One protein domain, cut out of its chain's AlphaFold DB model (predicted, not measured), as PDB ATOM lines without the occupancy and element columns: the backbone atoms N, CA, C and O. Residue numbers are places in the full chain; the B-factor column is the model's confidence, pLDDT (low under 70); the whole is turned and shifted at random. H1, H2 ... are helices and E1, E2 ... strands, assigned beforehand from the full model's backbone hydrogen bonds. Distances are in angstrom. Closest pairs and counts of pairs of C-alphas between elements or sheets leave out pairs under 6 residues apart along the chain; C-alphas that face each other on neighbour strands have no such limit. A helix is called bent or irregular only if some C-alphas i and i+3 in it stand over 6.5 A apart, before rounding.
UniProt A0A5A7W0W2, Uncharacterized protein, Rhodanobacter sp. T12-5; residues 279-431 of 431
ATOM      1  N   ALA A 279     125.903 162.077 114.879       97.81
ATOM      2  CA  ALA A 279     126.116 162.882 113.674       97.81
ATOM      3  C   ALA A 279     124.820 163.572 113.194       97.81
ATOM      4  O   ALA A 279     124.853 164.730 112.775       97.81
ATOM      5  N   GLN A 280     123.666 162.907 113.332       98.06
ATOM      6  CA  GLN A 280     122.356 163.486 113.034       98.06
ATOM      7  C   GLN A 280     122.040 164.679 113.947       98.06
ATOM      8  O   GLN A 280     121.601 165.725 113.464       98.06
ATOM      9  N   ASP A 281     122.273 164.549 115.254       97.88
ATOM     10  CA  ASP A 281     122.017 165.636 116.204       97.88
ATOM     11  C   ASP A 281     122.907 166.849 115.921       97.88
ATOM     12  O   ASP A 281     122.443 167.995 115.941       97.88
ATOM     13  N   MET A 282     124.169 166.595 115.560       98.19
ATOM     14  CA  MET A 282     125.085 167.628 115.087       98.19
ATOM     15  C   MET A 282     124.550 168.335 113.839       98.19
ATOM     16  O   MET A 282     124.562 169.565 113.795       98.19
ATOM     17  N   CYS A 283     124.023 167.606 112.846       98.00
ATOM     18  CA  CYS A 283     123.393 168.215 111.668       98.00
ATOM     19  C   CYS A 283     122.233 169.140 112.045       98.00
ATOM     20  O   CYS A 283     122.117 170.234 111.496       98.00
ATOM     21  N   ILE A 284     121.392 168.744 113.002       97.81
ATOM     22  CA  ILE A 284     120.264 169.571 113.450       97.81
ATOM     23  C   ILE A 284     120.765 170.836 114.170       97.81
ATOM     24  O   ILE A 284     120.213 171.921 113.962       97.81
ATOM     25  N   ALA A 285     121.826 170.738 114.975       97.69
ATOM     26  CA  ALA A 285     122.453 171.899 115.612       97.69
ATOM     27  C   ALA A 285     123.085 172.857 114.593       97.69
ATOM     28  O   ALA A 285     122.893 174.073 114.663       97.69
ATOM     29  N   TYR A 286     123.773 172.322 113.586       97.69
ATOM     30  CA  TYR A 286     124.287 173.121 112.481       97.69
ATOM     31  C   TYR A 286     123.169 173.770 111.662       97.69
ATOM     32  O   TYR A 286     123.300 174.929 111.275       97.69
ATOM     33  N   ALA A 287     122.050 173.081 111.441       96.44
ATOM     34  CA  ALA A 287     120.896 173.644 110.755       96.44
ATOM     35  C   ALA A 287     120.320 174.861 111.498       96.44
ATOM     36  O   ALA A 287     120.023 175.880 110.869       96.44
ATOM     37  N   ARG A 288     120.244 174.810 112.837       95.31
ATOM     38  CA  ARG A 288     119.888 175.982 113.658       95.31
ATOM     39  C   ARG A 288     120.872 177.133 113.454       95.31
ATOM     40  O   ARG A 288     120.432 178.262 113.233       95.31
ATOM     41  N   LEU A 289     122.180 176.857 113.428       92.69
ATOM     42  CA  LEU A 289     123.188 177.879 113.116       92.69
ATOM     43  C   LEU A 289     123.006 178.492 111.723       92.69
ATOM     44  O   LEU A 289     123.094 179.713 111.594       92.69
ATOM     45  N   VAL A 290     122.738 177.681 110.694       91.38
ATOM     46  CA  VAL A 290     122.484 178.166 109.325       91.38
ATOM     47  C   VAL A 290     121.303 179.138 109.313       91.38
ATOM     48  O   VAL A 290     121.399 180.213 108.717       91.38
ATOM     49  N   LEU A 291     120.216 178.803 110.009       89.31
ATOM     50  CA  LEU A 291     119.041 179.668 110.105       89.31
ATOM     51  C   LEU A 291     119.352 180.964 110.854       89.31
ATOM     52  O   LEU A 291     119.070 182.045 110.337       89.31
ATOM     53  N   THR A 292     120.039 180.879 111.996       85.31
ATOM     54  CA  THR A 292     120.427 182.064 112.776       85.31
ATOM     55  C   THR A 292     121.294 183.025 111.949       85.31
ATOM     56  O   THR A 292     121.091 184.237 111.979       85.31
ATOM     57  N   LEU A 293     122.224 182.513 111.135       77.25
ATOM     58  CA  LEU A 293     123.006 183.339 110.203       77.25
ATOM     59  C   LEU A 293     122.145 184.050 109.153       77.25
ATOM     60  O   LEU A 293     122.441 185.187 108.783       77.25
ATOM     61  N   SER A 294     121.118 183.370 108.643       66.88
ATOM     62  CA  SER A 294     120.250 183.894 107.586       66.88
ATOM     63  C   SER A 294     119.294 184.981 108.081       66.88
ATOM     64  O   SER A 294     119.020 185.938 107.354       66.88
ATOM     65  N   GLU A 295     118.852 184.870 109.335       59.12
ATOM     66  CA  GLU A 295     117.992 185.840 110.014       59.12
ATOM     67  C   GLU A 295     118.791 187.080 110.443       59.12
ATOM     68  O   GLU A 295     118.335 188.216 110.293       59.12
ATOM     69  N   HIS A 296     120.040 186.896 110.883       53.78
ATOM     70  CA  HIS A 296     120.939 187.986 111.259       53.78
ATOM     71  C   HIS A 296     121.736 188.542 110.068       53.78
ATOM     72  O   HIS A 296     122.964 188.657 110.118       53.78
ATOM     73  N   LYS A 297     121.034 189.034 109.034       44.06
ATOM     74  CA  LYS A 297     121.627 189.882 107.971       44.06
ATOM     75  C   LYS A 297     122.360 191.132 108.506       44.06
ATOM     76  O   LYS A 297     123.043 191.808 107.745       44.06
ATOM     77  N   SER A 298     122.268 191.433 109.804       42.22
ATOM     78  CA  SER A 298     122.939 192.545 110.478       42.22
ATOM     79  C   SER A 298     123.855 192.086 111.625       42.22
ATOM     80  O   SER A 298     123.591 192.370 112.792       42.22
ATOM     81  N   TYR A 299     124.980 191.444 111.309       42.62
ATOM     82  CA  TYR A 299     126.183 191.584 112.151       42.62
ATOM     83  C   TYR A 299     126.989 192.851 111.796       42.62
ATOM     84  O   TYR A 299     128.071 193.080 112.329       42.62
ATOM     85  N   GLU A 300     126.441 193.729 110.945       40.88
ATOM     86  CA  GLU A 300     126.871 195.124 110.854       40.88
ATOM     87  C   GLU A 300     126.513 195.849 112.155       40.88
ATOM     88  O   GLU A 300     125.356 196.158 112.445       40.88
ATOM     89  N   THR A 301     127.527 196.101 112.974       39.34
ATOM     90  CA  THR A 301     127.422 196.815 114.246       39.34
ATOM     91  C   THR A 301     126.806 198.210 114.069       39.34
ATOM     92  O   THR A 301     127.521 199.178 113.812       39.34
ATOM     93  N   LYS A 302     125.494 198.352 114.300       33.19
ATOM     94  CA  LYS A 302     124.801 199.641 114.519       33.19
ATOM     95  C   LYS A 302     124.935 200.134 115.973       33.19
ATOM     96  O   LYS A 302     123.987 200.638 116.563       33.19
ATOM     97  N   GLY A 303     126.106 199.964 116.588       38.50
ATOM     98  CA  GLY A 303     126.346 200.352 117.980       38.50
ATOM     99  C   GLY A 303     127.173 201.629 118.088       38.50
ATOM    100  O   GLY A 303     128.393 201.577 117.952       38.50
ATOM    101  N   VAL A 304     126.537 202.759 118.412       39.25
ATOM    102  CA  VAL A 304     127.216 204.038 118.720       39.25
ATOM    103  C   VAL A 304     128.228 203.877 119.872       39.25
ATOM    104  O   VAL A 304     129.303 204.469 119.842       39.25
ATOM    105  N   MET A 305     127.955 202.976 120.825       36.22
ATOM    106  CA  MET A 305     128.846 202.651 121.953       36.22
ATOM    107  C   MET A 305     130.133 201.908 121.527       36.22
ATOM    108  O   MET A 305     131.193 202.102 122.119       36.22
ATOM    109  N   GLY A 306     130.080 201.115 120.448       39.62
ATOM    110  CA  GLY A 306     131.251 200.417 119.895       39.62
ATOM    111  C   GLY A 306     132.252 201.356 119.211       39.62
ATOM    112  O   GLY A 306     133.447 201.077 119.210       39.62
ATOM    113  N   ARG A 307     131.783 202.505 118.699       38.47
ATOM    114  CA  ARG A 307     132.648 203.588 118.195       38.47
ATOM    115  C   ARG A 307     133.352 204.357 119.312       38.47
ATOM    116  O   ARG A 307     134.416 204.905 119.060       38.47
ATOM    117  N   LEU A 308     132.773 204.405 120.514       40.31
ATOM    118  CA  LEU A 308     133.309 205.193 121.627       40.31
ATOM    119  C   LEU A 308     134.306 204.399 122.490       40.31
ATOM    120  O   LEU A 308     135.290 204.961 122.959       40.31
ATOM    121  N   MET A 309     134.091 203.087 122.667       39.72
ATOM    122  CA  MET A 309     135.035 202.210 123.385       39.72
ATOM    123  C   MET A 309     136.205 201.712 122.523       39.72
ATOM    124  O   MET A 309     137.208 201.236 123.055       39.72
ATOM    125  N   GLY A 310     136.094 201.812 121.197       37.31
ATOM    126  CA  GLY A 310     137.155 201.488 120.249       37.31
ATOM    127  C   GLY A 310     137.999 202.713 119.928       37.31
ATOM    128  O   GLY A 310     137.878 203.268 118.839       37.31
ATOM    129  N   GLY A 311     138.863 203.132 120.856       35.34
ATOM    130  CA  GLY A 311     139.923 204.089 120.539       35.34
ATOM    131  C   GLY A 311     140.666 203.632 119.276       35.34
ATOM    132  O   GLY A 311     141.197 202.523 119.245       35.34
ATOM    133  N   THR A 312     140.583 204.441 118.215       37.41
ATOM    134  CA  THR A 312     141.411 204.437 116.986       37.41
ATOM    135  C   THR A 312     141.651 203.111 116.232       37.41
ATOM    136  O   THR A 312     142.408 203.096 115.263       37.41
ATOM    137  N   THR A 313     140.981 202.004 116.564       43.34
ATOM    138  CA  THR A 313     141.207 200.688 115.940       43.34
ATOM    139  C   THR A 313     140.047 200.297 115.024       43.34
ATOM    140  O   THR A 313     138.952 199.944 115.447       43.34
ATOM    141  N   SER A 314     140.303 200.386 113.717       55.47
ATOM    142  CA  SER A 314     139.385 200.045 112.626       55.47
ATOM    143  C   SER A 314     138.714 198.675 112.835       55.47
ATOM    144  O   SER A 314     139.403 197.663 112.978       55.47
ATOM    145  N   LEU A 315     137.375 198.649 112.816       63.78
ATOM    146  CA  LEU A 315     136.579 197.425 112.704       63.78
ATOM    147  C   LEU A 315     136.683 196.901 111.266       63.78
ATOM    148  O   LEU A 315     136.410 197.646 110.322       63.78
ATOM    149  N   ARG A 316     137.089 195.645 111.078       72.12
ATOM    150  CA  ARG A 316     137.202 194.996 109.762       72.12
ATOM    151  C   ARG A 316     136.810 193.534 109.869       72.12
ATOM    152  O   ARG A 316     137.208 192.859 110.811       72.12
ATOM    153  N   ARG A 317     136.079 193.031 108.872       80.25
ATOM    154  CA  ARG A 317     135.854 191.587 108.724       80.25
ATOM    155  C   ARG A 317     137.211 190.885 108.621       80.25
ATOM    156  O   ARG A 317     138.064 191.330 107.849       80.25
ATOM    157  N   ARG A 318     137.390 189.802 109.378       86.25
ATOM    158  CA  ARG A 318     138.601 188.974 109.329       86.25
ATOM    159  C   ARG A 318     138.846 188.433 107.925       86.25
ATOM    160  O   ARG A 318     137.904 188.091 107.211       86.25
ATOM    161  N   ASP A 319     140.117 188.348 107.547       86.38
ATOM    162  CA  ASP A 319     140.508 188.017 106.178       86.38
ATOM    163  C   ASP A 319     140.026 186.632 105.737       86.38
ATOM    164  O   ASP A 319     139.509 186.513 104.625       86.38
ATOM    165  N   PHE A 320     140.102 185.613 106.603       88.94
ATOM    166  CA  PHE A 320     139.597 184.279 106.265       88.94
ATOM    167  C   PHE A 320     138.081 184.246 106.059       88.94
ATOM    168  O   PHE A 320     137.609 183.500 105.215       88.94
ATOM    169  N   ALA A 321     137.321 185.077 106.779       86.44
ATOM    170  CA  ALA A 321     135.860 185.122 106.700       86.44
ATOM    171  C   ALA A 321     135.348 185.903 105.472       86.44
ATOM    172  O   ALA A 321     134.140 186.080 105.276       86.44
ATOM    173  N   LYS A 322     136.251 186.424 104.631       85.12
ATOM    174  CA  LYS A 322     135.880 187.001 103.337       85.12
ATOM    175  C   LYS A 322     135.407 185.885 102.416       85.12
ATOM    176  O   LYS A 322     136.043 184.843 102.311       85.12
ATOM    177  N   HIS A 323     134.328 186.143 101.681       83.25
ATOM    178  CA  HIS A 323     133.734 185.161 100.773       83.25
ATOM    179  C   HIS A 323     134.753 184.561  99.789       83.25
ATOM    180  O   HIS A 323     134.721 183.365  99.541       83.25
ATOM    181  N   SER A 324     135.703 185.367  99.302       81.19
ATOM    182  CA  SER A 324     136.772 184.941  98.387       81.19
ATOM    183  C   SER A 324     137.814 183.994  98.995       81.19
ATOM    184  O   SER A 324     138.702 183.531  98.284       81.19
ATOM    185  N   LYS A 325     137.764 183.741 100.305       86.50
ATOM    186  CA  LYS A 325     138.696 182.858 101.018       86.50
ATOM    187  C   LYS A 325     138.025 181.610 101.582       86.50
ATOM    188  O   LYS A 325     138.738 180.689 101.978       86.50
ATOM    189  N   MET A 326     136.692 181.536 101.581       87.06
ATOM    190  CA  MET A 326     135.978 180.436 102.237       87.06
ATOM    191  C   MET A 326     136.162 179.076 101.577       87.06
ATOM    192  O   MET A 326     136.151 178.071 102.280       87.06
ATOM    193  N   ASP A 327     136.502 179.046 100.289       87.69
ATOM    194  CA  ASP A 327     136.891 177.821  99.576       87.69
ATOM    195  C   ASP A 327     138.155 177.147 100.146       87.69
ATOM    196  O   ASP A 327     138.469 176.016  99.795       87.69
ATOM    197  N   THR A 328     138.898 177.834 101.023       88.94
ATOM    198  CA  THR A 328     140.074 177.279 101.718       88.94
ATOM    199  C   THR A 328     139.674 176.401 102.907       88.94
ATOM    200  O   THR A 328     140.452 175.552 103.330       88.94
ATOM    201  N   TYR A 329     138.477 176.615 103.461       90.31
ATOM    202  CA  TYR A 329     138.046 176.035 104.735       90.31
ATOM    203  C   TYR A 329     136.799 175.160 104.614       90.31
ATOM    204  O   TYR A 329     136.600 174.262 105.426       90.31
ATOM    205  N   THR A 330     135.963 175.429 103.614       88.50
ATOM    206  CA  THR A 330     134.680 174.756 103.436       88.50
ATOM    207  C   THR A 330     134.472 174.455 101.961       88.50
ATOM    208  O   THR A 330     134.640 175.331 101.110       88.50
ATOM    209  N   ARG A 331     134.089 173.218 101.637       86.94
ATOM    210  CA  ARG A 331     133.750 172.826 100.263       86.94
ATOM    211  C   ARG A 331     132.580 173.664  99.742       86.94
ATOM    212  O   ARG A 331     131.590 173.813 100.455       86.94
ATOM    213  N   GLY A 332     132.693 174.229  98.541       83.06
ATOM    214  CA  GLY A 332     131.717 175.194  98.009       83.06
ATOM    215  C   GLY A 332     131.855 176.624  98.541       83.06
ATOM    216  O   GLY A 332     131.132 177.516  98.093       83.06
ATOM    217  N   GLY A 333     132.752 176.847  99.509       85.00
ATOM    218  CA  GLY A 333     133.039 178.137 100.133       85.00
ATOM    219  C   GLY A 333     131.797 178.959 100.443       85.00
ATOM    220  O   GLY A 333     130.971 178.560 101.257       85.00
ATOM    221  N   LYS A 334     131.674 180.134  99.816       80.19
ATOM    222  CA  LYS A 334     130.581 181.083 100.101       80.19
ATOM    223  C   LYS A 334     129.194 180.572  99.692       80.19
ATOM    224  O   LYS A 334     128.209 180.967 100.307       80.19
ATOM    225  N   GLU A 335     129.127 179.723  98.670       80.50
ATOM    226  CA  GLU A 335     127.871 179.152  98.163       80.50
ATOM    227  C   GLU A 335     127.506 177.851  98.888       80.50
ATOM    228  O   GLU A 335     126.469 177.243  98.625       80.50
ATOM    229  N   SER A 336     128.346 177.424  99.833       86.00
ATOM    230  CA  SER A 336     128.141 176.188 100.563       86.00
ATOM    231  C   SER A 336     126.866 176.205 101.415       86.00
ATOM    232  O   SER A 336     126.461 177.234 101.977       86.00
ATOM    233  N   TYR A 337     126.232 175.039 101.535       90.50
ATOM    234  CA  TYR A 337     125.309 174.727 102.627       90.50
ATOM    235  C   TYR A 337     126.080 174.487 103.930       90.50
ATOM    236  O   TYR A 337     125.600 174.801 105.021       90.50
ATOM    237  N   TRP A 338     127.304 173.977 103.817       92.75
ATOM    238  CA  TRP A 338     128.150 173.669 104.953       92.75
ATOM    239  C   TRP A 338     128.648 174.959 105.607       92.75
ATOM    240  O   TRP A 338     129.053 175.906 104.937       92.75
ATOM    241  N   ILE A 339     128.651 174.985 106.940       92.75
ATOM    242  CA  ILE A 339     129.279 176.080 107.694       92.75
ATOM    243  C   ILE A 339     130.796 175.881 107.675       92.75
ATOM    244  O   ILE A 339     131.569 176.798 107.407       92.75
ATOM    245  N   ASN A 340     131.207 174.644 107.930       94.81
ATOM    246  CA  ASN A 340     132.577 174.173 107.902       94.81
ATOM    247  C   ASN A 340     132.598 172.690 107.524       94.81
ATOM    248  O   ASN A 340     131.555 172.053 107.374       94.81
ATOM    249  N   GLU A 341     133.797 172.148 107.374       94.88
ATOM    250  CA  GLU A 341     134.002 170.766 106.953       94.88
ATOM    251  C   GLU A 341     133.469 169.725 107.962       94.88
ATOM    252  O   GLU A 341     133.004 168.668 107.551       94.88
ATOM    253  N   HIS A 342     133.422 170.047 109.261       97.44
ATOM    254  CA  HIS A 342     132.789 169.183 110.266       97.44
ATOM    255  C   HIS A 342     131.268 169.065 110.049       97.44
ATOM    256  O   HIS A 342     130.730 167.965 110.102       97.44
ATOM    257  N   HIS A 343     130.574 170.160 109.698       97.50
ATOM    258  CA  HIS A 343     129.148 170.104 109.328       97.50
ATOM    259  C   HIS A 343     128.911 169.131 108.160       97.50
ATOM    260  O   HIS A 343     128.012 168.292 108.226       97.50
ATOM    261  N   ARG A 344     129.744 169.211 107.111       95.81
ATOM    262  CA  ARG A 344     129.672 168.299 105.962       95.81
ATOM    263  C   ARG A 344     129.880 166.847 106.388       95.81
ATOM    264  O   ARG A 344     129.101 165.986 105.993       95.81
ATOM    265  N   ALA A 345     130.916 166.584 107.183       96.62
ATOM    266  CA  ALA A 345     131.255 165.239 107.631       96.62
ATOM    267  C   ALA A 345     130.140 164.611 108.481       96.62
ATOM    268  O   ALA A 345     129.773 163.464 108.236       96.62
ATOM    269  N   CYS A 346     129.521 165.378 109.389       98.12
ATOM    270  CA  CYS A 346     128.344 164.921 110.132       98.12
ATOM    271  C   CYS A 346     127.191 164.534 109.201       98.12
ATOM    272  O   CYS A 346     126.584 163.484 109.386       98.12
ATOM    273  N   PHE A 347     126.907 165.344 108.176       97.50
ATOM    274  CA  PHE A 347     125.814 165.049 107.247       97.50
ATOM    275  C   PHE A 347     126.101 163.814 106.394       97.50
ATOM    276  O   PHE A 347     125.228 162.964 106.244       97.50
ATOM    277  N   ALA A 348     127.324 163.694 105.874       96.31
ATOM    278  CA  ALA A 348     127.747 162.530 105.101       96.31
ATOM    279  C   ALA A 348     127.677 161.237 105.930       96.31
ATOM    280  O   ALA A 348     127.240 160.210 105.420       96.31
ATOM    281  N   ALA A 349     128.040 161.295 107.215       97.31
ATOM    282  CA  ALA A 349     127.945 160.153 108.118       97.31
ATOM    283  C   ALA A 349     126.496 159.814 108.505       97.31
ATOM    284  O   ALA A 349     126.140 158.641 108.585       97.31
ATOM    285  N   ALA A 350     125.651 160.821 108.745       97.75
ATOM    286  CA  ALA A 350     124.261 160.610 109.145       97.75
ATOM    287  C   ALA A 350     123.371 160.135 107.984       97.75
ATOM    288  O   ALA A 350     122.455 159.341 108.196       97.75
ATOM    289  N   PHE A 351     123.624 160.623 106.765       97.31
ATOM    290  CA  PHE A 351     122.757 160.420 105.603       97.31
ATOM    291  C   PHE A 351     123.560 160.141 104.319       97.31
ATOM    292  O   PHE A 351     123.461 160.921 103.369       97.31
ATOM    293  N   PRO A 352     124.339 159.047 104.244       96.62
ATOM    294  CA  PRO A 352     125.282 158.804 103.147       96.62
ATOM    295  C   PRO A 352     124.617 158.798 101.762       96.62
ATOM    296  O   PRO A 352     125.023 159.556 100.885       96.62
ATOM    297  N   ASP A 353     123.520 158.057 101.579       95.56
ATOM    298  CA  ASP A 353     122.863 157.963 100.264       95.56
ATOM    299  C   ASP A 353     122.263 159.305  99.802       95.56
ATOM    300  O   ASP A 353     122.192 159.604  98.606       95.56
ATOM    301  N   VAL A 354     121.803 160.126 100.752       96.62
ATOM    302  CA  VAL A 354     121.265 161.467 100.474       96.62
ATOM    303  C   VAL A 354     122.398 162.435 100.177       96.62
ATOM    304  O   VAL A 354     122.286 163.246  99.258       96.62
ATOM    305  N   TYR A 355     123.488 162.338 100.937       96.00
ATOM    306  CA  TYR A 355     124.692 163.112 100.715       96.00
ATOM    307  C   TYR A 355     125.222 162.881  99.296       96.00
ATOM    308  O   TYR A 355     125.379 163.841  98.542       96.00
ATOM    309  N   ASP A 356     125.369 161.622  98.886       95.50
ATOM    310  CA  ASP A 356     125.816 161.263  97.540       95.50
ATOM    311  C   ASP A 356     124.855 161.785  96.464       95.50
ATOM    312  O   ASP A 356     125.272 162.370  95.461       95.50
ATOM    313  N   CYS A 357     123.546 161.640  96.690       95.50
ATOM    314  CA  CYS A 357     122.520 162.090  95.754       95.50
ATOM    315  C   CYS A 357     122.539 163.609  95.525       95.50
ATOM    316  O   CYS A 357     122.448 164.055  94.378       95.50
ATOM    317  N   ILE A 358     122.628 164.403  96.594       94.88
ATOM    318  CA  ILE A 358     122.525 165.868  96.524       94.88
ATOM    319  C   ILE A 358     123.878 166.508  96.194       94.88
ATOM    320  O   ILE A 358     123.922 167.455  95.407       94.88
ATOM    321  N   PHE A 359     124.970 166.022  96.786       93.25
ATOM    322  CA  PHE A 359     126.253 166.734  96.809       93.25
ATOM    323  C   PHE A 359     127.347 166.105  95.938       93.25
ATOM    324  O   PHE A 359     128.260 166.829  95.539       93.25
ATOM    325  N   GLU A 360     127.265 164.815  95.592       92.75
ATOM    326  CA  GLU A 360     128.296 164.140  94.776       92.75
ATOM    327  C   GLU A 360     127.826 163.795  93.354       92.75
ATOM    328  O   GLU A 360     128.629 163.767  92.418       92.75
ATOM    329  N   SER A 361     126.523 163.571  93.162       93.69
ATOM    330  CA  SER A 361     125.962 163.141  91.880       93.69
ATOM    331  C   SER A 361     126.318 164.080  90.715       93.69
ATOM    332  O   SER A 361     126.344 165.307  90.833       93.69
ATOM    333  N   MET A 362     126.606 163.491  89.549       91.25
ATOM    334  CA  MET A 362     126.709 164.193  88.254       91.25
ATOM    335  C   MET A 362     125.355 164.308  87.547       91.25
ATOM    336  O   MET A 362     125.276 164.953  86.505       91.25
ATOM    337  N   GLY A 363     124.327 163.630  88.062       91.44
ATOM    338  CA  GLY A 363     122.986 163.676  87.498       91.44
ATOM    339  C   GLY A 363     122.323 165.037  87.699       91.44
ATOM    340  O   GLY A 363     122.837 165.905  88.398       91.44
ATOM    341  N   SER A 364     121.155 165.191  87.092       90.88
ATOM    342  CA  SER A 364     120.284 166.352  87.247       90.88
ATOM    343  C   SER A 364     118.829 165.898  87.368       90.88
ATOM    344  O   SER A 364     118.500 164.745  87.081       90.88
ATOM    345  N   GLY A 365     117.959 166.803  87.814       92.81
ATOM    346  CA  GLY A 365     116.540 166.532  88.046       92.81
ATOM    347  C   GLY A 365     116.192 166.497  89.529       92.81
ATOM    348  O   GLY A 365     117.008 166.842  90.383       92.81
ATOM    349  N   GLU A 366     114.965 166.088  89.829       93.25
ATOM    350  CA  GLU A 366     114.428 166.075  91.186       93.25
ATOM    351  C   GLU A 366     113.984 164.668  91.580       93.25
ATOM    352  O   GLU A 366     113.514 163.880  90.757       93.25
ATOM    353  N   MET A 367     114.130 164.348  92.861       93.56
ATOM    354  CA  MET A 367     113.696 163.088  93.446       93.56
ATOM    355  C   MET A 367     112.732 163.340  94.593       93.56
ATOM    356  O   MET A 367     112.982 164.175  95.462       93.56
ATOM    357  N   ALA A 368     111.655 162.556  94.619       93.88
ATOM    358  CA  ALA A 368     110.709 162.576  95.720       93.88
ATOM    359  C   ALA A 368     111.301 161.896  96.962       93.88
ATOM    360  O   ALA A 368     111.755 160.748  96.933       93.88
ATOM    361  N   LEU A 369     111.244 162.616  98.072       94.56
ATOM    362  CA  LEU A 369     111.554 162.160  99.412       94.56
ATOM    363  C   LEU A 369     110.226 161.888 100.134       94.56
ATOM    364  O   LEU A 369     109.465 162.811 100.427       94.56
ATOM    365  N   THR A 370     109.939 160.610 100.383       95.00
ATOM    366  CA  THR A 370     108.709 160.131 101.033       95.00
ATOM    367  C   THR A 370     109.044 159.028 102.034       95.00
ATOM    368  O   THR A 370     110.147 158.479 102.018       95.00
ATOM    369  N   ALA A 371     108.075 158.637 102.864       94.12
ATOM    370  CA  ALA A 371     108.235 157.522 103.802       94.12
ATOM    371  C   ALA A 371     108.535 156.168 103.121       94.12
ATOM    372  O   ALA A 371     109.028 155.255 103.777       94.12
ATOM    373  N   GLN A 372     108.250 156.028 101.821       93.69
ATOM    374  CA  GLN A 372     108.475 154.809 101.036       93.69
ATOM    375  C   GLN A 372     109.692 154.904 100.104       93.69
ATOM    376  O   GLN A 372     110.001 153.937  99.410       93.69
ATOM    377  N   SER A 373     110.371 156.053 100.035       91.19
ATOM    378  CA  SER A 373     111.556 156.188  99.189       91.19
ATOM    379  C   SER A 373     112.775 155.521  99.838       91.19
ATOM    380  O   SER A 373     112.804 155.272 101.043       91.19
ATOM    381  N   ARG A 374     113.838 155.288  99.053       91.88
ATOM    382  CA  ARG A 374     115.133 154.795  99.571       91.88
ATOM    383  C   ARG A 374     115.778 155.718 100.617       91.88
ATOM    384  O   ARG A 374     116.746 155.338 101.255       91.88
ATOM    385  N   PHE A 375     115.252 156.931 100.774       95.06
ATOM    386  CA  PHE A 375     115.717 157.946 101.714       95.06
ATOM    387  C   PHE A 375     114.753 158.108 102.904       95.06
ATOM    388  O   PHE A 375     114.719 159.167 103.530       95.06
ATOM    389  N   SER A 376     113.948 157.089 103.215       94.38
ATOM    390  CA  SER A 376     112.904 157.135 104.249       94.38
ATOM    391  C   SER A 376     113.421 157.547 105.636       94.38
ATOM    392  O   SER A 376     112.744 158.302 106.333       94.38
ATOM    393  N   THR A 377     114.639 157.145 106.016       94.25
ATOM    394  CA  THR A 377     115.284 157.593 107.264       94.25
ATOM    395  C   THR A 377     115.466 159.110 107.282       94.25
ATOM    396  O   THR A 377     115.044 159.781 108.221       94.25
ATOM    397  N   PHE A 378     116.036 159.675 106.214       97.00
ATOM    398  CA  PHE A 378     116.225 161.120 106.093       97.00
ATOM    399  C   PHE A 378     114.889 161.871 106.004       97.00
ATOM    400  O   PHE A 378     114.737 162.913 106.641       97.00
ATOM    401  N   PHE A 379     113.900 161.315 105.292       97.25
ATOM    402  CA  PHE A 379     112.528 161.834 105.280       97.25
ATOM    403  C   PHE A 379     111.985 161.974 106.705       97.25
ATOM    404  O   PHE A 379     111.549 163.058 107.080       97.25
ATOM    405  N   GLY A 380     112.084 160.919 107.523       96.75
ATOM    406  CA  GLY A 380     111.618 160.939 108.910       96.75
ATOM    407  C   GLY A 380     112.249 162.066 109.734       96.75
ATOM    408  O   GLY A 380     111.543 162.777 110.451       96.75
ATOM    409  N   VAL A 381     113.557 162.290 109.580       96.75
ATOM    410  CA  VAL A 381     114.273 163.355 110.301       96.75
ATOM    411  C   VAL A 381     113.857 164.745 109.820       96.75
ATOM    412  O   VAL A 381     113.596 165.617 110.644       96.75
ATOM    413  N   VAL A 382     113.762 164.975 108.509       96.12
ATOM    414  CA  VAL A 382     113.344 166.272 107.944       96.12
ATOM    415  C   VAL A 382     111.887 166.595 108.285       96.12
ATOM    416  O   VAL A 382     111.561 167.745 108.593       96.12
ATOM    417  N   SER A 383     111.001 165.598 108.287       95.69
ATOM    418  CA  SER A 383     109.616 165.764 108.738       95.69
ATOM    419  C   SER A 383     109.555 166.174 110.212       95.69
ATOM    420  O   SER A 383     108.820 167.100 110.561       95.69
ATOM    421  N   ALA A 384     110.367 165.540 111.067       96.19
ATOM    422  CA  ALA A 384     110.388 165.793 112.507       96.19
ATOM    423  C   ALA A 384     111.171 167.059 112.918       96.19
ATOM    424  O   ALA A 384     110.902 167.635 113.971       96.19
ATOM    425  N   SER A 385     112.132 167.512 112.108       96.56
ATOM    426  CA  SER A 385     113.053 168.604 112.441       96.56
ATOM    427  C   SER A 385     112.845 169.820 111.544       96.56
ATOM    428  O   SER A 385     113.431 169.941 110.464       96.56
ATOM    429  N   ALA A 386     112.051 170.781 112.030       96.12
ATOM    430  CA  ALA A 386     111.863 172.063 111.351       96.12
ATOM    431  C   ALA A 386     113.190 172.803 111.066       96.12
ATOM    432  O   ALA A 386     113.335 173.301 109.950       96.12
ATOM    433  N   PRO A 387     114.191 172.840 111.979       95.75
ATOM    434  CA  PRO A 387     115.470 173.477 111.678       95.75
ATOM    435  C   PRO A 387     116.185 172.863 110.473       95.75
ATOM    436  O   PRO A 387     116.604 173.594 109.577       95.75
ATOM    437  N   LEU A 388     116.289 171.529 110.415       96.50
ATOM    438  CA  LEU A 388     116.946 170.848 109.299       96.50
ATOM    439  C   LEU A 388     116.204 171.125 107.990       96.50
ATOM    440  O   LEU A 388     116.819 171.616 107.041       96.50
ATOM    441  N   ARG A 389     114.879 170.927 107.988       96.00
ATOM    442  CA  ARG A 389     114.008 171.188 106.836       96.00
ATOM    443  C   ARG A 389     114.171 172.608 106.302       96.00
ATOM    444  O   ARG A 389     114.473 172.794 105.126       96.00
ATOM    445  N   HIS A 390     114.015 173.610 107.164       94.75
ATOM    446  CA  HIS A 390     114.074 175.011 106.756       94.75
ATOM    447  C   HIS A 390     115.481 175.415 106.309       94.75
ATOM    448  O   HIS A 390     115.613 176.162 105.344       94.75
ATOM    449  N   SER A 391     116.539 174.909 106.957       94.56
ATOM    450  CA  SER A 391     117.918 175.238 106.569       94.56
ATOM    451  C   SER A 391     118.260 174.752 105.157       94.56
ATOM    452  O   SER A 391     118.942 175.455 104.411       94.56
ATOM    453  N   MET A 392     117.763 173.574 104.772       94.06
ATOM    454  CA  MET A 392     117.975 173.011 103.440       94.06
ATOM    455  C   MET A 392     117.102 173.700 102.393       94.06
ATOM    456  O   MET A 392     117.592 174.015 101.308       94.06
ATOM    457  N   ALA A 393     115.850 174.017 102.736       92.44
ATOM    458  CA  ALA A 393     114.960 174.782 101.868       92.44
ATOM    459  C   ALA A 393     115.495 176.193 101.579       92.44
ATOM    460  O   ALA A 393     115.489 176.633 100.432       92.44
ATOM    461  N   LEU A 394     116.064 176.866 102.584       87.81
ATOM    462  CA  LEU A 394     116.715 178.172 102.431       87.81
ATOM    463  C   LEU A 394     117.842 178.148 101.379       87.81
ATOM    464  O   LEU A 394     118.091 179.150 100.712       87.81
ATOM    465  N   LYS A 395     118.533 177.012 101.231       86.69
ATOM    466  CA  LYS A 395     119.598 176.816 100.237       86.69
ATOM    467  C   LYS A 395     119.114 176.185  98.931       86.69
ATOM    468  O   LYS A 395     119.944 175.853  98.094       86.69
ATOM    469  N   GLY A 396     117.803 176.021  98.750       89.31
ATOM    470  CA  GLY A 396     117.226 175.416  97.549       89.31
ATOM    471  C   GLY A 396     117.547 173.928  97.386       89.31
ATOM    472  O   GLY A 396     117.456 173.407  96.283       89.31
ATOM    473  N   LEU A 397     117.942 173.240  98.463       92.44
ATOM    474  CA  LEU A 397     118.280 171.811  98.436       92.44
ATOM    475  C   LEU A 397     117.072 170.909  98.710       92.44
ATOM    476  O   LEU A 397     117.147 169.699  98.502       92.44
ATOM    477  N   LEU A 398     115.983 171.490  99.214       94.44
ATOM    478  CA  LEU A 398     114.765 170.785  99.580       94.44
ATOM    479  C   LEU A 398     113.542 171.674  99.336       94.44
ATOM    480  O   LEU A 398     113.524 172.828  99.758       94.44
ATOM    481  N   VAL A 399     112.512 171.132  98.694       95.38
ATOM    482  CA  VAL A 399     111.229 171.809  98.460       95.38
ATOM    483  C   VAL A 399     110.116 171.000  99.114       95.38
ATOM    484  O   VAL A 399     110.061 169.781  98.975       95.38
ATOM    485  N   GLU A 400     109.232 171.666  99.852       94.00
ATOM    486  CA  GLU A 400     108.043 171.043 100.435       94.00
ATOM    487  C   GLU A 400     106.867 171.147  99.462       94.00
ATOM    488  O   GLU A 400     106.383 172.242  99.189       94.00
ATOM    489  N   GLU A 401     106.411 170.005  98.940       93.88
ATOM    490  CA  GLU A 401     105.172 169.926  98.152       93.88
ATOM    491  C   GLU A 401     103.965 169.669  99.062       93.88
ATOM    492  O   GLU A 401     102.881 170.209  98.850       93.88
ATOM    493  N   SER A 402     104.144 168.823 100.080       92.62
ATOM    494  CA  SER A 402     103.145 168.539 101.111       92.62
ATOM    495  C   SER A 402     103.814 167.962 102.370       92.62
ATOM    496  O   SER A 402     104.946 167.481 102.286       92.62
ATOM    497  N   PRO A 403     103.112 167.871 103.514       88.88
ATOM    498  CA  PRO A 403     103.671 167.273 104.733       88.88
ATOM    499  C   PRO A 403     104.146 165.816 104.583       88.88
ATOM    500  O   PRO A 403     104.940 165.337 105.389       88.88
ATOM    501  N   ALA A 404     103.659 165.097 103.566       93.31
ATOM    502  CA  ALA A 404     104.024 163.708 103.284       93.31
ATOM    503  C   ALA A 404     105.039 163.558 102.134       93.31
ATOM    504  O   ALA A 404     105.408 162.432 101.788       93.31
ATOM    505  N   ARG A 405     105.464 164.664 101.505       95.50
ATOM    506  CA  ARG A 405     106.277 164.634 100.287       95.50
ATOM    507  C   ARG A 405     107.137 165.888 100.133       95.50
ATOM    508  O   ARG A 405     106.617 166.993  99.971       95.50
ATOM    509  N   TYR A 406     108.448 165.674 100.084       96.50
ATOM    510  CA  TYR A 406     109.438 166.694  99.739       96.50
ATOM    511  C   TYR A 406     110.132 166.337  98.425       96.50
ATOM    512  O   TYR A 406     110.161 165.170  98.035       96.50
ATOM    513  N   MET A 407     110.737 167.323  97.774       96.31
ATOM    514  CA  MET A 407     111.570 167.142  96.588       96.31
ATOM    515  C   MET A 407     113.002 167.573  96.897       96.31
ATOM    516  O   MET A 407     113.219 168.610  97.523       96.31
ATOM    517  N   ILE A 408     113.976 166.773  96.467       94.94
ATOM    518  CA  ILE A 408     115.407 167.099  96.534       94.94
ATOM    519  C   ILE A 408     116.003 167.083  95.129       94.94
ATOM    520  O   ILE A 408     115.651 166.233  94.310       94.94
ATOM    521  N   GLY A 409     116.915 168.008  94.843       92.06
ATOM    522  CA  GLY A 409     117.601 168.061  93.554       92.06
ATOM    523  C   GLY A 409     118.791 167.101  93.498       92.06
ATOM    524  O   GLY A 409     119.656 167.116  94.375       92.06
ATOM    525  N   VAL A 410     118.869 166.285  92.447       94.19
ATOM    526  CA  VAL A 410     120.019 165.411  92.180       94.19
ATOM    527  C   VAL A 410     121.191 166.272  91.723       94.19
ATOM    528  O   VAL A 410     121.068 167.010  90.750       94.19
ATOM    529  N   GLY A 411     122.309 166.206  92.448       91.25
ATOM    530  CA  GLY A 411     123.493 167.030  92.186       91.25
ATOM    531  C   GLY A 411     123.311 168.528  92.480       91.25
ATOM    532  O   GLY A 411     124.218 169.312  92.208       91.25
ATOM    533  N   ALA A 412     122.172 168.951  93.045       90.25
ATOM    534  CA  ALA A 412     121.861 170.367  93.260       90.25
ATOM    535  C   ALA A 412     122.775 171.052  94.290       90.25
ATOM    536  O   ALA A 412     122.989 172.260  94.222       90.25
ATOM    537  N   GLY A 413     123.333 170.290  95.232       88.00
ATOM    538  CA  GLY A 413     124.295 170.779  96.220       88.00
ATOM    539  C   GLY A 413     125.747 170.618  95.788       88.00
ATOM    540  O   GLY A 413     126.652 170.881  96.577       88.00
ATOM    541  N   ARG A 414     126.006 170.151  94.567       88.69
ATOM    542  CA  ARG A 414     127.363 169.850  94.141       88.69
ATOM    543  C   ARG A 414     128.178 171.113  93.887       88.69
ATOM    544  O   ARG A 414     127.771 172.018  93.163       88.69
ATOM    545  N   TYR A 415     129.399 171.113  94.411       84.88
ATOM    546  CA  TYR A 415     130.350 172.203  94.232       84.88
ATOM    547  C   TYR A 415     131.435 171.834  93.219       84.88
ATOM    548  O   TYR A 415     131.954 170.717  93.212       84.88
ATOM    549  N   SER A 416     131.787 172.786  92.352       73.94
ATOM    550  CA  SER A 416     132.831 172.607  91.333       73.94
ATOM    551  C   SER A 416     134.242 172.622  91.923       73.94
ATOM    552  O   SER A 416     135.165 172.057  91.338       73.94
ATOM    553  N   ASN A 417     134.423 173.244  93.089       72.75
ATOM    554  CA  ASN A 417     135.690 173.284  93.794       72.75
ATOM    555  C   ASN A 417     135.824 172.130  94.794       72.75
ATOM    556  O   ASN A 417     134.968 171.891  95.647       72.75
ATOM    557  N   GLN A 418     136.963 171.447  94.724       66.69
ATOM    558  CA  GLN A 418     137.356 170.452  95.712       66.69
ATOM    559  C   GLN A 418     138.149 171.129  96.832       66.69
ATOM    560  O   GLN A 418     139.097 171.878  96.574       66.69
ATOM    561  N   LEU A 419     137.752 170.880  98.082       76.50
ATOM    562  CA  LEU A 419     138.482 171.355  99.253       76.50
ATOM    563  C   LEU A 419     139.787 170.559  99.376       76.50
ATOM    564  O   LEU A 419     139.788 169.339  99.248       76.50
ATOM    565  N   ARG A 420     140.904 171.240  99.651       63.69
ATOM    566  CA  ARG A 420     142.213 170.571  99.783       63.69
ATOM    567  C   ARG A 420     142.353 169.732 101.054       63.69
ATOM    568  O   ARG A 420     143.209 168.858 101.093       63.69
ATOM    569  N   ARG A 421     141.588 170.041 102.103       76.69
ATOM    570  CA  ARG A 421     141.671 169.378 103.412       76.69
ATOM    571  C   ARG A 421     140.275 169.018 103.895       76.69
ATOM    572  O   ARG A 421     139.557 169.890 104.369       76.69
ATOM    573  N   LEU A 422     139.914 167.753 103.727       86.62
ATOM    574  CA  LEU A 422     138.660 167.192 104.220       86.62
ATOM    575  C   LEU A 422     138.759 166.876 105.716       86.62
ATOM    576  O   LEU A 422     139.853 166.869 106.289       86.62
ATOM    577  N   TRP A 423     137.607 166.624 106.336       93.44
ATOM    578  CA  TRP A 423     137.548 166.059 107.681       93.44
ATOM    579  C   TRP A 423     138.350 164.750 107.713       93.44
ATOM    580  O   TRP A 423     138.105 163.902 106.857       93.44
ATOM    581  N   PRO A 424     139.308 164.573 108.639       92.88
ATOM    582  CA  PRO A 424     140.025 163.308 108.752       92.88
ATOM    583  C   PRO A 424     139.081 162.189 109.212       92.88
ATOM    584  O   PRO A 424     138.418 162.344 110.234       92.88
ATOM    585  N   ASP A 425     139.041 161.064 108.497       88.25
ATOM    586  CA  ASP A 425     138.107 159.953 108.768       88.25
ATOM    587  C   ASP A 425     138.249 159.369 110.183       88.25
ATOM    588  O   ASP A 425     137.290 158.870 110.764       88.25
ATOM    589  N   GLN A 426     139.447 159.461 110.759       88.81
ATOM    590  CA  GLN A 426     139.747 159.009 112.112       88.81
ATOM    591  C   GLN A 426     139.305 159.991 113.206       88.81
ATOM    592  O   GLN A 426     139.428 159.667 114.381       88.81
ATOM    593  N   PHE A 427     138.861 161.205 112.864       96.12
ATOM    594  CA  PHE A 427     138.416 162.168 113.868       96.12
ATOM    595  C   PHE A 427     136.942 161.936 114.227       96.12
ATOM    596  O   PHE A 427     136.097 161.893 113.327       96.12
ATOM    597  N   PRO A 428     136.600 161.871 115.525       97.06
ATOM    598  CA  PRO A 428     135.219 161.737 115.970       97.06
ATOM    599  C   PRO A 428     134.382 162.959 115.580       97.06
ATOM    600  O   PRO A 428     134.852 164.093 115.617       97.06
ATOM    601  N   LEU A 429     133.112 162.720 115.253       97.31
ATOM    602  CA  LEU A 429     132.148 163.754 114.849       97.31
ATOM    603  C   LEU A 429     131.354 164.340 116.031       97.31
ATOM    604  O   LEU A 429     130.610 165.306 115.884       97.31
ATOM    605  N   HIS A 430     131.459 163.726 117.205       95.75
ATOM    606  CA  HIS A 430     130.768 164.121 118.430       95.75
ATOM    607  C   HIS A 430     131.446 163.486 119.653       95.75
ATOM    608  O   HIS A 430     132.406 162.727 119.505       95.75
ATOM    609  N   ALA A 431     130.977 163.862 120.846       88.50
ATOM    610  CA  ALA A 431     131.517 163.448 122.142       88.50
ATOM    611  C   ALA A 431     131.176 162.014 122.556       88.50
ATOM    612  O   ALA A 431     130.177 161.469 122.024       88.50
TER     613      ALA A 431
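Overview. This is residues 279 to 431 of the 431 residues of an uncharacterized protein of Rhodanobacter sp. T12-5 (UniProt A0A5A7W0W2). A small three-stranded sheet makes a wall at one end of a body of short helices: H5 and H6 lie over one of its faces, H7 is on that same face but beside the strands, no named helix is on the other face, and H1 and H4 pack further in, with H1 touching H7 and H4. Between H1 and H3 the chain swings away from this body in a long open loop with H2 near its far end, where residues 308 to 314 stick out free; this arm makes much of the length. The printed part has 153 residues, with seven named helices and three named strands in the order H1 H2 H3 H4 H5 E1 H6 H7 E2 E3; the class is mostly helix, and the antiparallel sheet runs E1, E3, E2. The whole is only just compact, close to loose, with a radius of gyration of the C-alphas of 17.9 A and an elongated outline of 62 by 34 by 34 A.

Arrangement. In the sheet, E3, residues 405 to 409, is the inner strand, and E1, residues 366 to 369, and E2, residues 398 to 402, are edge strands. E1 and E3 are antiparallel at 144 degrees, with N 367 and O 408 within hydrogen-bond range at 2.8 A. E2 and E3 form an antiparallel hairpin at 155 degrees, with N 407 and O 399 at 2.8 A. H5, residues 352 to 360, is on the sheet at a height of 10.9 A, over E3 and only just over E1, with 3 C-alphas, and runs along the strands at 9 degrees to E3 on the local plane. H6, residues 376 to 384, is on the same face at a height of 9.9 A and runs across the strands, at 79 degrees to E1 on the local plane. H7, residues 386 to 394, is on the same face too, at a height of 6.7 A but over none of the strands; the closest C-alphas of H7 and E2 are those of Met 392 and Leu 398, 5.5 A apart. H5 and H7 with the sheet make two layers, helices on one face of a sheet. E1, H6 H7 and E2 make a split strand-helix-strand unit, two strands running the same way with E3 between them, and its crossover is right-handed. H6 and H7 touch only at the corner, and only just, with 3 pairs of C-alphas within 8 A. H1, residues 279 to 295, touches H7 at a steep tilt of 57 degrees, the same way; their closest C-alphas, of Ala 287 and Leu 388, are 5.1 A apart. With residues 279 to 286 alone, H1 touches H4, residues 341 to 350, the closest C-alphas being those of Ala 279 and Cys 346 at 4.7 A. H2, residues 304 to 309, and H3, residues 323 to 328, touch no helix. Every O i to N i+4 pair is within hydrogen-bond range in H1, H4, H5, H6 and H7; H2 has 1 of 2, and H3 has 0 of 2 but 2 of 3 O i to N i+3 pairs.

Along the chain. E3 is 13.6 A long, and its C-alpha 405 is at (106.277, 164.634, 100.287). H1, the longest helix, spans 24.6 A from C-alpha 279 at (126.116, 162.882, 113.674) to C-alpha 295 at (117.992, 185.840, 110.014). H4 spans 14.2 A and H6 12.2 A. H3 is irregular, with C-alphas 324 and 327 7.2 A apart.

Size, cuts and confidence. The C-alphas farthest apart, of Thr 312 and Gln 372, are 61.7 A apart. The printed part has no cut and ends at Ala 431, the chain's last residue. The links H2 to H3 and H3 to H4 are long, and residues 410 to 431 hold no named element. The mean pLDDT of the printed part is 84.6; residues 294 to 315, 418 and 420 are under 70.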